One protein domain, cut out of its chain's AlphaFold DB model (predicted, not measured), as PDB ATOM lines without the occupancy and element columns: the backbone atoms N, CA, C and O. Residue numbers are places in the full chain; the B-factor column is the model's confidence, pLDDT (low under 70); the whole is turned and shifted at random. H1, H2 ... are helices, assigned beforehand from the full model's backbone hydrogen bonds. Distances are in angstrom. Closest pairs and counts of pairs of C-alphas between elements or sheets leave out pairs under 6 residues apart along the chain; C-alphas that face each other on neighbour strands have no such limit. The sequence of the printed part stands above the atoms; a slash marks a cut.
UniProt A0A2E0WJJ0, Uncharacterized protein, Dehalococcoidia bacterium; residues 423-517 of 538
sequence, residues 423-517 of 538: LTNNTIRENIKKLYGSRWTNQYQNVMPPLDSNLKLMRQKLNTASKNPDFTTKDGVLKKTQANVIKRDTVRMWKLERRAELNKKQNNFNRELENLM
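Overview. This is residues 423 to 517 of the 538 residues of an uncharacterized protein of Dehalococcoidia bacterium (UniProt A0A2E0WJJ0). One long helix, H4, makes the long axis of a rod, and two shorter helices, H1 and H3, pack on the first half of it, crossing each other and H4. H2 follows H1 and touches no helix, the loop of residues 466 to 479 folds the chain back from H3 into H4, and residues 506 to 517, the last part of H4, stick out. The printed part has 95 residues, with four named helices in the order H1, H2, H3, H4 and no named strand: the class is all helix. The whole is loose, with a radius of gyration of the C-alphas of 17.2 A, and spans 65 by 23 by 17 A.

Along the chain. H4, residues 480 to 517, is 55.2 A long, from C-alpha 480 at (-41.988, -18.163, -26.077) to C-alpha 517 at (-47.760, -70.777, -10.317). H3, residues 451 to 465, measures 21.0 A. H1, residues 425 to 436, measures 16.6 A and begins with C-alpha 425 at (-55.011, -25.472, -27.361). H2 is residues 438 to 443.

Arrangement. H4 touches H3 with residues 483 to 490 alone, closest at the C-alphas of Ala 483 and Leu 462, 6.7 A apart. The two form a helical hairpin and run opposite ways at a steep tilt of 45 degrees. H4 touches H1 with residues 487 to 495 alone, closest at the C-alphas of Val 491 and Leu 435, 6.7 A apart, the same way at a steep tilt of 56 degrees. H1 and H3 touch about perpendicular, at 74 degrees, with the C-alphas of Arg 429 and Leu 455 closest at 6.0 A. H2 is apart from H3 and H4, and it and H1 meet only through their link. In H1, H2, H3 and H4 every O i to N i+4 pair is within hydrogen-bond range.

Size, cuts and confidence. The C-alphas of Lys 474 and Met 517, the two farthest apart, are 65.5 A from each other. Without residues 506 to 517, which stand free, the body spans 46 by 22 by 18 A. The printed part has no cut, and the link from H3 to H4 is long, with 14 residues. The mean pLDDT of the printed part is 87.5, and residue 517 alone is under 70.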
ATOM      1  N   LEU A 423     -49.392 -20.877 -28.005       89.38
ATOM      2  CA  LEU A 423     -50.035 -21.018 -26.691       89.38
ATOM      3  C   LEU A 423     -51.539 -21.331 -26.795       89.38
ATOM      4  O   LEU A 423     -52.248 -21.315 -25.795       89.38
ATOM      5  N   THR A 424     -52.042 -21.618 -27.996       90.62
ATOM      6  CA  THR A 424     -53.427 -22.067 -28.201       90.62
ATOM      7  C   THR A 424     -53.554 -23.570 -27.964       90.62
ATOM      8  O   THR A 424     -52.591 -24.307 -28.175       90.62
ATOM      9  N   ASN A 425     -54.750 -24.048 -27.613       90.75
ATOM     10  CA  ASN A 425     -55.011 -25.472 -27.361       90.75
ATOM     11  C   ASN A 425     -54.486 -26.385 -28.484       90.75
ATOM     12  O   ASN A 425     -53.749 -27.331 -28.214       90.75
ATOM     13  N   ASN A 426     -54.769 -26.048 -29.745       91.12
ATOM     14  CA  ASN A 426     -54.317 -26.830 -30.900       91.12
ATOM     15  C   ASN A 426     -52.788 -26.876 -30.988       91.12
ATOM     16  O   ASN A 426     -52.192 -27.932 -31.170       91.12
ATOM     17  N   THR A 427     -52.128 -25.732 -30.811       91.12
ATOM     18  CA  THR A 427     -50.664 -25.675 -30.906       91.12
ATOM     19  C   THR A 427     -49.965 -26.347 -29.726       91.12
ATOM     20  O   THR A 427     -48.916 -26.959 -29.928       91.12
ATOM     21  N   ILE A 428     -50.542 -26.287 -28.522       92.44
ATOM     22  CA  ILE A 428     -50.056 -27.016 -27.346       92.44
ATOM     23  C   ILE A 428     -50.212 -28.524 -27.569       92.44
ATOM     24  O   ILE A 428     -49.246 -29.254 -27.366       92.44
ATOM     25  N   ARG A 429     -51.367 -28.984 -28.066       92.25
ATOM     26  CA  ARG A 429     -51.618 -30.395 -28.403       92.25
ATOM     27  C   ARG A 429     -50.561 -30.937 -29.370       92.25
ATOM     28  O   ARG A 429     -49.950 -31.967 -29.104       92.25
ATOM     29  N   GLU A 430     -50.274 -30.201 -30.442       92.75
ATOM     30  CA  GLU A 430     -49.235 -30.568 -31.414       92.75
ATOM     31  C   GLU A 430     -47.819 -30.552 -30.813       92.75
ATOM     32  O   GLU A 430     -46.981 -31.390 -31.142       92.75
ATOM     33  N   ASN A 431     -47.530 -29.625 -29.893       92.06
ATOM     34  CA  ASN A 431     -46.251 -29.610 -29.173       92.06
ATOM     35  C   ASN A 431     -46.103 -30.841 -28.274       92.06
ATOM     36  O   ASN A 431     -45.039 -31.449 -28.274       92.06
ATOM     37  N   ILE A 432     -47.157 -31.231 -27.557       92.62
ATOM     38  CA  ILE A 432     -47.157 -32.424 -26.705       92.62
ATOM     39  C   ILE A 432     -46.901 -33.681 -27.549       92.62
ATOM     40  O   ILE A 432     -45.996 -34.445 -27.220       92.62
ATOM     41  N   LYS A 433     -47.609 -33.861 -28.677       90.94
ATOM     42  CA  LYS A 433     -47.364 -34.981 -29.609       90.94
ATOM     43  C   LYS A 433     -45.910 -35.028 -30.077       90.94
ATOM     44  O   LYS A 433     -45.275 -36.077 -30.020       90.94
ATOM     45  N   LYS A 434     -45.365 -33.875 -30.487       93.44
ATOM     46  CA  LYS A 434     -43.971 -33.761 -30.933       93.44
ATOM     47  C   LYS A 434     -42.974 -34.109 -29.822       93.44
ATOM     48  O   LYS A 434     -41.961 -34.737 -30.103       93.44
ATOM     49  N   LEU A 435     -43.242 -33.689 -28.585       93.75
ATOM     50  CA  LEU A 435     -42.366 -33.943 -27.437       93.75
ATOM     51  C   LEU A 435     -42.417 -35.402 -26.966       93.75
ATOM     52  O   LEU A 435     -41.396 -35.924 -26.513       93.75
ATOM     53  N   TYR A 436     -43.562 -36.080 -27.091       90.56
ATOM     54  CA  TYR A 436     -43.614 -37.528 -26.897       90.56
ATOM     55  C   TYR A 436     -42.822 -38.250 -27.986       90.56
ATOM     56  O   TYR A 436     -41.878 -38.970 -27.655       90.56
ATOM     57  N   GLY A 437     -43.129 -37.977 -29.257       90.69
ATOM     58  CA  GLY A 437     -42.569 -38.690 -30.405       90.69
ATOM     59  C   GLY A 437     -43.265 -40.033 -30.653       90.69
ATOM     60  O   GLY A 437     -43.828 -40.623 -29.735       90.69
ATOM     61  N   SER A 438     -43.213 -40.518 -31.897       87.62
ATOM     62  CA  SER A 438     -43.951 -41.710 -32.355       87.62
ATOM     63  C   SER A 438     -43.571 -42.993 -31.613       87.62
ATOM     64  O   SER A 438     -44.440 -43.757 -31.209       87.62
ATOM     65  N   ARG A 439     -42.272 -43.213 -31.366       87.00
ATOM     66  CA  ARG A 439     -41.799 -44.388 -30.608       87.00
ATOM     67  C   ARG A 439     -42.380 -44.420 -29.196       87.00
ATOM     68  O   ARG A 439     -42.856 -45.454 -28.748       87.00
ATOM     69  N   TRP A 440     -42.392 -43.269 -28.520       88.44
ATOM     70  CA  TRP A 440     -42.934 -43.160 -27.168       88.44
ATOM     71  C   TRP A 440     -44.439 -43.414 -27.135       88.44
ATOM     72  O   TRP A 440     -44.923 -44.132 -26.266       88.44
ATOM     73  N   THR A 441     -45.186 -42.814 -28.065       85.31
ATOM     74  CA  THR A 441     -46.642 -42.979 -28.107       85.31
ATOM     75  C   THR A 441     -47.041 -44.424 -28.363       85.31
ATOM     76  O   THR A 441     -47.998 -44.873 -27.750       85.31
ATOM     77  N   ASN A 442     -46.286 -45.148 -29.194       85.31
ATOM     78  CA  ASN A 442     -46.557 -46.555 -29.486       85.31
ATOM     79  C   ASN A 442     -46.215 -47.456 -28.290       85.31
ATOM     80  O   ASN A 442     -47.000 -48.321 -27.931       85.31
ATOM     81  N   GLN A 443     -45.069 -47.234 -27.639       83.88
ATOM     82  CA  GLN A 443     -44.606 -48.083 -26.535       83.88
ATOM     83  C   GLN A 443     -45.427 -47.912 -25.246       83.88
ATOM     84  O   GLN A 443     -45.615 -48.868 -24.503       83.88
ATOM     85  N   TYR A 444     -45.914 -46.700 -24.964       81.94
ATOM     86  CA  TYR A 444     -46.572 -46.369 -23.693       81.94
ATOM     87  C   TYR A 444     -48.070 -46.071 -23.843       81.94
ATOM     88  O   TYR A 444     -48.658 -45.456 -22.952       81.94
ATOM     89  N   GLN A 445     -48.703 -46.487 -24.946       80.88
ATOM     90  CA  GLN A 445     -50.119 -46.208 -25.224       80.88
ATOM     91  C   GLN A 445     -51.044 -46.643 -24.071       80.88
ATOM     92  O   GLN A 445     -51.956 -45.903 -23.715       80.88
ATOM     93  N   ASN A 446     -50.749 -47.778 -23.430       79.94
ATOM     94  CA  ASN A 446     -51.583 -48.401 -22.389       79.94
ATOM     95  C   ASN A 446     -51.475 -47.746 -20.999       79.94
ATOM     96  O   ASN A 446     -52.275 -48.027 -20.108       79.94
ATOM     97  N   VAL A 447     -50.474 -46.888 -20.788       78.81
ATOM     98  CA  VAL A 447     -50.264 -46.137 -19.532       78.81
ATOM     99  C   VAL A 447     -50.349 -44.627 -19.754       78.81
ATOM    100  O   VAL A 447     -50.098 -43.829 -18.854       78.81
ATOM    101  N   MET A 448     -50.680 -44.202 -20.974       80.25
ATOM    102  CA  MET A 448     -50.796 -42.794 -21.306       80.25
ATOM    103  C   MET A 448     -52.250 -42.339 -21.134       80.25
ATOM    104  O   MET A 448     -53.137 -42.878 -21.794       80.25
ATOM    105  N   PRO A 449     -52.519 -41.298 -20.325       83.00
ATOM    106  CA  PRO A 449     -53.844 -40.711 -20.282       83.00
ATOM    107  C   PRO A 449     -54.187 -40.083 -21.642       83.00
ATOM    108  O   PRO A 449     -53.277 -39.678 -22.384       83.00
ATOM    109  N   PRO A 450     -55.483 -39.912 -21.955       86.06
ATOM    110  CA  PRO A 450     -55.917 -39.246 -23.173       86.06
ATOM    111  C   PRO A 450     -55.187 -37.918 -23.382       86.06
ATOM    112  O   PRO A 450     -54.943 -37.155 -22.441       86.06
ATOM    113  N   LEU A 451     -54.847 -37.615 -24.637       85.00
ATOM    114  CA  LEU A 451     -54.049 -36.434 -24.974       85.00
ATOM    115  C   LEU A 451     -54.689 -35.124 -24.479       85.00
ATOM    116  O   LEU A 451     -53.977 -34.171 -24.162       85.00
ATOM    117  N   ASP A 452     -56.014 -35.091 -24.359       87.12
ATOM    118  CA  ASP A 452     -56.765 -33.944 -23.848       87.12
ATOM    119  C   ASP A 452     -56.599 -33.722 -22.337       87.12
ATOM    120  O   ASP A 452     -56.568 -32.572 -21.891       87.12
ATOM    121  N   SER A 453     -56.368 -34.783 -21.558       90.44
ATOM    122  CA  SER A 453     -55.995 -34.666 -20.140       90.44
ATOM    123  C   SER A 453     -54.625 -33.993 -19.999       90.44
ATOM    124  O   SER A 453     -54.469 -32.989 -19.299       90.44
ATOM    125  N   ASN A 454     -53.650 -34.445 -20.796       90.06
ATOM    126  CA  ASN A 454     -52.328 -33.816 -20.872       90.06
ATOM    127  C   ASN A 454     -52.412 -32.356 -21.346       90.06
ATOM    128  O   ASN A 454     -51.708 -31.487 -20.835       90.06
ATOM    129  N   LEU A 455     -53.288 -32.051 -22.303       92.38
ATOM    130  CA  LEU A 455     -53.511 -30.683 -22.764       92.38
ATOM    131  C   LEU A 455     -54.024 -29.777 -21.633       92.38
ATOM    132  O   LEU A 455     -53.530 -28.656 -21.486       92.38
ATOM    133  N   LYS A 456     -54.978 -30.257 -20.824       92.69
ATOM    134  CA  LYS A 456     -55.540 -29.519 -19.682       92.69
ATOM    135  C   LYS A 456     -54.469 -29.218 -18.631       92.69
ATOM    136  O   LYS A 456     -54.314 -28.057 -18.252       92.69
ATOM    137  N   LEU A 457     -53.684 -30.222 -18.239       93.00
ATOM    138  CA  LEU A 457     -52.596 -30.067 -17.267       93.00
ATOM    139  C   LEU A 457     -51.500 -29.122 -17.778       93.00
ATOM    140  O   LEU A 457     -51.055 -28.222 -17.065       93.00
ATOM    141  N   MET A 458     -51.097 -29.268 -19.044       94.12
ATOM    142  CA  MET A 458     -50.111 -28.377 -19.660       94.12
ATOM    143  C   MET A 458     -50.609 -26.929 -19.682       94.12
ATOM    144  O   MET A 458     -49.856 -25.999 -19.400       94.12
ATOM    145  N   ARG A 459     -51.894 -26.725 -19.995       92.94
ATOM    146  CA  ARG A 459     -52.511 -25.398 -19.990       92.94
ATOM    147  C   ARG A 459     -52.540 -24.799 -18.587       92.94
ATOM    148  O   ARG A 459     -52.237 -23.619 -18.450       92.94
ATOM    149  N   GLN A 460     -52.843 -25.591 -17.559       93.69
ATOM    150  CA  GLN A 460     -52.774 -25.143 -16.167       93.69
ATOM    151  C   GLN A 460     -51.358 -24.688 -15.798       93.69
ATOM    152  O   GLN A 460     -51.201 -23.564 -15.330       93.69
ATOM    153  N   LYS A 461     -50.320 -25.477 -16.110       93.25
ATOM    154  CA  LYS A 461     -48.924 -25.084 -15.846       93.25
ATOM    155  C   LYS A 461     -48.519 -23.800 -16.572       93.25
ATOM    156  O   LYS A 461     -47.911 -22.917 -15.973       93.25
ATOM    157  N   LEU A 462     -48.893 -23.658 -17.846       92.81
ATOM    158  CA  LEU A 462     -48.618 -22.441 -18.621       92.81
ATOM    159  C   LEU A 462     -49.383 -21.221 -18.079       92.81
ATOM    160  O   LEU A 462     -48.832 -20.119 -18.066       92.81
ATOM    161  N   ASN A 463     -50.619 -21.401 -17.606       89.94
ATOM    162  CA  ASN A 463     -51.406 -20.340 -16.976       89.94
ATOM    163  C   ASN A 463     -50.802 -19.911 -15.631       89.94
ATOM    164  O   ASN A 463     -50.716 -18.715 -15.371       89.94
ATOM    165  N   THR A 464     -50.338 -20.856 -14.810       92.44
ATOM    166  CA  THR A 464     -49.639 -20.562 -13.549       92.44
ATOM    167  C   THR A 464     -48.346 -19.798 -13.808       92.44
ATOM    168  O   THR A 464     -48.126 -18.755 -13.203       92.44
ATOM    169  N   ALA A 465     -47.538 -20.232 -14.778       89.69
ATOM    170  CA  ALA A 465     -46.318 -19.517 -15.156       89.69
ATOM    171  C   ALA A 465     -46.592 -18.116 -15.723       89.69
ATOM    172  O   ALA A 465     -45.771 -17.216 -15.572       89.69
ATOM    173  N   SER A 466     -47.758 -17.909 -16.340       87.44
ATOM    174  CA  SER A 466     -48.177 -16.594 -16.838       87.44
ATOM    175  C   SER A 466     -48.533 -15.605 -15.719       87.44
ATOM    176  O   SER A 466     -48.775 -14.441 -16.019       87.44
ATOM    177  N   LYS A 467     -48.567 -16.039 -14.450       88.12
ATOM    178  CA  LYS A 467     -48.714 -15.145 -13.290       88.12
ATOM    179  C   LYS A 467     -47.392 -14.503 -12.864       88.12
ATOM    180  O   LYS A 467     -47.429 -13.501 -12.165       88.12
ATOM    181  N   ASN A 468     -46.247 -15.056 -13.275       89.06
ATOM    182  CA  ASN A 468     -44.942 -14.485 -12.955       89.06
ATOM    183  C   ASN A 468     -44.581 -13.377 -13.978       89.06
ATOM    184  O   ASN A 468     -44.461 -13.675 -15.177       89.06
ATOM    185  N   PRO A 469     -44.382 -12.116 -13.540       85.31
ATOM    186  CA  PRO A 469     -43.981 -11.013 -14.413       85.31
ATOM    187  C   PRO A 469     -42.695 -11.294 -15.205       85.31
ATOM    188  O   PRO A 469     -42.636 -10.987 -16.396       85.31
ATOM    189  N   ASP A 470     -41.717 -11.981 -14.613       86.00
ATOM    190  CA  ASP A 470     -40.415 -12.265 -15.236       86.00
ATOM    191  C   ASP A 470     -40.541 -13.175 -16.463       86.00
ATOM    192  O   ASP A 470     -39.783 -13.079 -17.442       86.00
ATOM    193  N   PHE A 471     -41.555 -14.041 -16.461       87.00
ATOM    194  CA  PHE A 471     -41.823 -14.978 -17.547       87.00
ATOM    195  C   PHE A 471     -42.741 -14.407 -18.624       87.00
ATOM    196  O   PHE A 471     -42.868 -15.009 -19.698       87.00
ATOM    197  N   THR A 472     -43.343 -13.239 -18.403       88.50
ATOM    198  CA  THR A 472     -44.294 -12.620 -19.330       88.50
ATOM    199  C   THR A 472     -43.733 -11.366 -19.997       88.50
ATOM    200  O   THR A 472     -42.695 -10.822 -19.629       88.50
ATOM    201  N   THR A 473     -44.355 -10.954 -21.101       83.19
ATOM    202  CA  THR A 473     -44.116  -9.635 -21.706       83.19
ATOM    203  C   THR A 473     -45.011  -8.584 -21.054       83.19
ATOM    204  O   THR A 473     -45.977  -8.956 -20.398       83.19
ATOM    205  N   LYS A 474     -44.765  -7.290 -21.316       77.69
ATOM    206  CA  LYS A 474     -45.600  -6.172 -20.820       77.69
ATOM    207  C   LYS A 474     -47.114  -6.393 -21.023       77.69
ATOM    208  O   LYS A 474     -47.908  -5.972 -20.198       77.69
ATOM    209  N   ASP A 475     -47.498  -7.135 -22.065       73.44
ATOM    210  CA  ASP A 475     -48.890  -7.502 -22.369       73.44
ATOM    211  C   ASP A 475     -49.450  -8.713 -21.573       73.44
ATOM    212  O   ASP A 475     -50.484  -9.274 -21.943       73.44
ATOM    213  N   GLY A 476     -48.753  -9.203 -20.539       80.88
ATOM    214  CA  GLY A 476     -49.199 -10.320 -19.687       80.88
ATOM    215  C   GLY A 476     -49.281 -11.678 -20.400       80.88
ATOM    216  O   GLY A 476     -50.064 -12.551 -20.020       80.88
ATOM    217  N   VAL A 477     -48.522 -11.855 -21.488       87.50
ATOM    218  CA  VAL A 477     -48.435 -13.118 -22.243       87.50
ATOM    219  C   VAL A 477     -47.069 -13.751 -22.020       87.50
ATOM    220  O   VAL A 477     -46.045 -13.074 -22.130       87.50
ATOM    221  N   LEU A 478     -47.041 -15.063 -21.778       90.62
ATOM    222  CA  LEU A 478     -45.820 -15.835 -21.545       90.62
ATOM    223  C   LEU A 478     -44.820 -15.700 -22.708       90.62
ATOM    224  O   LEU A 478     -45.194 -15.774 -23.887       90.62
ATOM    225  N   LYS A 479     -43.540 -15.488 -22.389       92.12
ATOM    226  CA  LYS A 479     -42.435 -15.469 -23.359       92.12
ATOM    227  C   LYS A 479     -42.305 -16.855 -23.998       92.12
ATOM    228  O   LYS A 479     -42.416 -17.882 -23.332       92.12
ATOM    229  N   LYS A 480     -42.052 -16.901 -25.311       90.38
ATOM    230  CA  LYS A 480     -41.988 -18.163 -26.077       90.38
ATOM    231  C   LYS A 480     -40.902 -19.113 -25.558       90.38
ATOM    232  O   LYS A 480     -41.105 -20.323 -25.559       90.38
ATOM    233  N   THR A 481     -39.768 -18.568 -25.126       90.44
ATOM    234  CA  THR A 481     -38.657 -19.331 -24.543       90.44
ATOM    235  C   THR A 481     -39.107 -20.068 -23.284       90.44
ATOM    236  O   THR A 481     -39.028 -21.292 -23.248       90.44
ATOM    237  N   GLN A 482     -39.704 -19.348 -22.333       92.31
ATOM    238  CA  GLN A 482     -40.214 -19.916 -21.081       92.31
ATOM    239  C   GLN A 482     -41.335 -20.931 -21.316       92.31
ATOM    240  O   GLN A 482     -41.308 -22.036 -20.781       92.31
ATOM    241  N   ALA A 483     -42.273 -20.619 -22.214       92.12
ATOM    242  CA  ALA A 483     -43.324 -21.555 -22.605       92.12
ATOM    243  C   ALA A 483     -42.771 -22.884 -23.145       92.12
ATOM    244  O   ALA A 483     -43.320 -23.948 -22.866       92.12
ATOM    245  N   ASN A 484     -41.701 -22.833 -23.940       93.12
ATOM    246  CA  ASN A 484     -41.075 -24.029 -24.496       93.12
ATOM    247  C   ASN A 484     -40.316 -24.833 -23.435       93.12
ATOM    248  O   ASN A 484     -40.365 -26.060 -23.488       93.12
ATOM    249  N   VAL A 485     -39.649 -24.170 -22.484       93.56
ATOM    250  CA  VAL A 485     -38.986 -24.818 -21.338       93.56
ATOM    251  C   VAL A 485     -40.015 -25.599 -20.518       93.56
ATOM    252  O   VAL A 485     -39.932 -26.822 -20.460       93.56
ATOM    253  N   ILE A 486     -41.085 -24.935 -20.069       94.00
ATOM    254  CA  ILE A 486     -42.163 -25.559 -19.281       94.00
ATOM    255  C   ILE A 486     -42.765 -26.774 -19.993       94.00
ATOM    256  O   ILE A 486     -42.983 -27.816 -19.373       94.00
ATOM    257  N   LYS A 487     -43.026 -26.659 -21.304       94.88
ATOM    258  CA  LYS A 487     -43.559 -27.769 -22.106       94.88
ATOM    259  C   LYS A 487     -42.600 -28.958 -22.140       94.88
ATOM    260  O   LYS A 487     -43.051 -30.089 -21.975       94.88
ATOM    261  N   ARG A 488     -41.305 -28.714 -22.367       95.12
ATOM    262  CA  ARG A 488     -40.284 -29.772 -22.421       95.12
ATOM    263  C   ARG A 488     -40.147 -30.470 -21.076       95.12
ATOM    264  O   ARG A 488     -40.242 -31.693 -21.040       95.12
ATOM    265  N   ASP A 489     -39.999 -29.710 -20.000       94.50
ATOM    266  CA  ASP A 489     -39.730 -30.261 -18.669       94.50
ATOM    267  C   ASP A 489     -40.943 -31.017 -18.131       94.50
ATOM    268  O   ASP A 489     -40.819 -32.121 -17.612       94.50
ATOM    269  N   THR A 490     -42.145 -30.489 -18.366       94.50
ATOM    270  CA  THR A 490     -43.385 -31.174 -17.986       94.50
ATOM    271  C   THR A 490     -43.554 -32.493 -18.731       94.50
ATOM    272  O   THR A 490     -43.858 -33.505 -18.107       94.50
ATOM    273  N   VAL A 491     -43.338 -32.517 -20.053       93.81
ATOM    274  CA  VAL A 491     -43.430 -33.775 -20.810       93.81
ATOM    275  C   VAL A 491     -42.329 -34.743 -20.381       93.81
ATOM    276  O   VAL A 491     -42.590 -35.937 -20.290       93.81
ATOM    277  N   ARG A 492     -41.120 -34.257 -20.076       93.25
ATOM    278  CA  ARG A 492     -40.032 -35.085 -19.542       93.25
ATOM    279  C   ARG A 492     -40.421 -35.743 -18.215       93.25
ATOM    280  O   ARG A 492     -40.211 -36.943 -18.083       93.25
ATOM    281  N   MET A 493     -41.033 -35.006 -17.290       92.00
ATOM    282  CA  MET A 493     -41.525 -35.564 -16.023       92.00
ATOM    283  C   MET A 493     -42.606 -36.623 -16.243       92.00
ATOM    284  O   MET A 493     -42.463 -37.741 -15.763       92.00
ATOM    285  N   TRP A 494     -43.604 -36.341 -17.085       93.19
ATOM    286  CA  TRP A 494     -44.636 -37.327 -17.429       93.19
ATOM    287  C   TRP A 494     -44.075 -38.595 -18.066       93.19
ATOM    288  O   TRP A 494     -44.619 -39.682 -17.889       93.19
ATOM    289  N   LYS A 495     -42.995 -38.468 -18.845       90.94
ATOM    290  CA  LYS A 495     -42.295 -39.621 -19.409       90.94
ATOM    291  C   LYS A 495     -41.668 -40.489 -18.313       90.94
ATOM    292  O   LYS A 495     -41.739 -41.711 -18.402       90.94
ATOM    293  N   LEU A 496     -41.063 -39.874 -17.298       90.38
ATOM    294  CA  LEU A 496     -40.448 -40.587 -16.176       90.38
ATOM    295  C   LEU A 496     -41.500 -41.265 -15.288       90.38
ATOM    296  O   LEU A 496     -41.381 -42.458 -15.027       90.38
ATOM    297  N   GLU A 497     -42.558 -40.544 -14.915       88.19
ATOM    298  CA  GLU A 497     -43.669 -41.067 -14.101       88.19
ATOM    299  C   GLU A 497     -44.301 -42.307 -14.746       88.19
ATOM    300  O   GLU A 497     -44.426 -43.354 -14.119       88.19
ATOM    301  N   ARG A 498     -44.600 -42.248 -16.048       88.00
ATOM    302  CA  ARG A 498     -45.253 -43.361 -16.759       88.00
ATOM    303  C   ARG A 498     -44.349 -44.560 -17.000       88.00
ATOM    304  O   ARG A 498     -44.840 -45.678 -17.115       88.00
ATOM    305  N   ARG A 499     -43.034 -44.343 -17.087       86.88
ATOM    306  CA  ARG A 499     -42.063 -45.445 -17.070       86.88
ATOM    307  C   ARG A 499     -42.116 -46.179 -15.738       86.88
ATOM    308  O   ARG A 499     -42.173 -47.402 -15.741       86.88
ATOM    309  N   ALA A 500     -42.144 -45.441 -14.630       86.88
ATOM    310  CA  ALA A 500     -42.257 -46.032 -13.303       86.88
ATOM    311  C   ALA A 500     -43.591 -46.777 -13.118       86.88
ATOM    312  O   ALA A 500     -43.593 -47.899 -12.619       86.88
ATOM    313  N   GLU A 501     -44.711 -46.215 -13.583       86.25
ATOM    314  CA  GLU A 501     -46.022 -46.882 -13.545       86.25
ATOM    315  C   GLU A 501     -46.054 -48.175 -14.365       86.25
ATOM    316  O   GLU A 501     -46.588 -49.182 -13.898       86.25
ATOM    317  N   LEU A 502     -45.477 -48.170 -15.571       83.94
ATOM    318  CA  LEU A 502     -45.399 -49.364 -16.408       83.94
ATOM    319  C   LEU A 502     -44.523 -50.442 -15.758       83.94
ATOM    320  O   LEU A 502     -44.942 -51.593 -15.700       83.94
ATOM    321  N   ASN A 503     -43.371 -50.065 -15.196       84.31
ATOM    322  CA  ASN A 503     -42.513 -50.991 -14.453       84.31
ATOM    323  C   ASN A 503     -43.238 -51.573 -13.230       84.31
ATOM    324  O   ASN A 503     -43.166 -52.772 -12.987       84.31
ATOM    325  N   LYS A 504     -43.999 -50.755 -12.489       85.75
ATOM    326  CA  LYS A 504     -44.809 -51.227 -11.357       85.75
ATOM    327  C   LYS A 504     -45.892 -52.212 -11.804       85.75
ATOM    328  O   LYS A 504     -46.084 -53.230 -11.148       85.75
ATOM    329  N   LYS A 505     -46.582 -51.935 -12.916       83.06
ATOM    330  CA  LYS A 505     -47.568 -52.862 -13.497       83.06
ATOM    331  C   LYS A 505     -46.920 -54.175 -13.931       83.06
ATOM    332  O   LYS A 505     -47.483 -55.222 -13.647       83.06
ATOM    333  N   GLN A 506     -45.743 -54.117 -14.553       82.25
ATOM    334  CA  GLN A 506     -45.004 -55.313 -14.953       82.25
ATOM    335  C   GLN A 506     -44.592 -56.151 -13.737       82.25
ATOM    336  O   GLN A 506     -44.812 -57.354 -13.727       82.25
ATOM    337  N   ASN A 507     -44.068 -55.517 -12.686       80.38
ATOM    338  CA  ASN A 507     -43.692 -56.212 -11.455       80.38
ATOM    339  C   ASN A 507     -44.909 -56.826 -10.746       80.38
ATOM    340  O   ASN A 507     -44.835 -57.955 -10.278       80.38
ATOM    341  N   ASN A 508     -46.040 -56.113 -10.697       82.81
ATOM    342  CA  ASN A 508     -47.283 -56.649 -10.136       82.81
ATOM    343  C   ASN A 508     -47.803 -57.850 -10.937       82.81
ATOM    344  O   ASN A 508     -48.206 -58.833 -10.327       82.81
ATOM    345  N   PHE A 509     -47.769 -57.776 -12.271       80.81
ATOM    346  CA  PHE A 509     -48.156 -58.883 -13.144       80.81
ATOM    347  C   PHE A 509     -47.246 -60.097 -12.944       80.81
ATOM    348  O   PHE A 509     -47.742 -61.204 -12.782       80.81
ATOM    349  N   ASN A 510     -45.925 -59.890 -12.878       78.62
ATOM    350  CA  ASN A 510     -44.973 -60.967 -12.599       78.62
ATOM    351  C   ASN A 510     -45.253 -61.620 -11.233       78.62
ATOM    352  O   ASN A 510     -45.276 -62.840 -11.146       78.62
ATOM    353  N   ARG A 511     -45.566 -60.826 -10.199       78.38
ATOM    354  CA  ARG A 511     -45.934 -61.334  -8.867       78.38
ATOM    355  C   ARG A 511     -47.272 -62.084  -8.854       78.38
ATOM    356  O   ARG A 511     -47.416 -63.076  -8.153       78.38
ATOM    357  N   GLU A 512     -48.277 -61.620  -9.600       80.88
ATOM    358  CA  GLU A 512     -49.536 -62.363  -9.778       80.88
ATOM    359  C   GLU A 512     -49.309 -63.688 -10.511       80.88
ATOM    360  O   GLU A 512     -49.911 -64.694 -10.140       80.88
ATOM    361  N   LEU A 513     -48.418 -63.701 -11.507       75.44
ATOM    362  CA  LEU A 513     -48.018 -64.911 -12.218       75.44
ATOM    363  C   LEU A 513     -47.319 -65.899 -11.273       75.44
ATOM    364  O   LEU A 513     -47.686 -67.068 -11.254       75.44
ATOM    365  N   GLU A 514     -46.378 -65.430 -10.449       74.56
ATOM    366  CA  GLU A 514     -45.719 -66.227  -9.403       74.56
ATOM    367  C   GLU A 514     -46.737 -66.824  -8.423       74.56
ATOM    368  O   GLU A 514     -46.759 -68.037  -8.236       74.56
ATOM    369  N   ASN A 515     -47.668 -66.019  -7.900       75.25
ATOM    370  CA  ASN A 515     -48.728 -66.499  -7.003       75.25
ATOM    371  C   ASN A 515     -49.664 -67.535  -7.667       75.25
ATOM    372  O   ASN A 515     -50.180 -68.431  -6.997       75.25
ATOM    373  N   LEU A 516     -49.930 -67.409  -8.973       72.62
ATOM    374  CA  LEU A 516     -50.716 -68.385  -9.739       72.62
ATOM    375  C   LEU A 516     -49.940 -69.684  -9.982       72.62
ATOM    376  O   LEU A 516     -50.540 -70.759  -9.947       72.62
ATOM    377  N   MET A 517     -48.627 -69.602 -10.210       67.00
ATOM    378  CA  MET A 517     -47.760 -70.777 -10.317       67.00
ATOM    379  C   MET A 517     -47.601 -71.484  -8.965       67.00
ATOM    380  O   MET A 517     -47.626 -72.710  -8.931       67.00
TER     381      MET A 517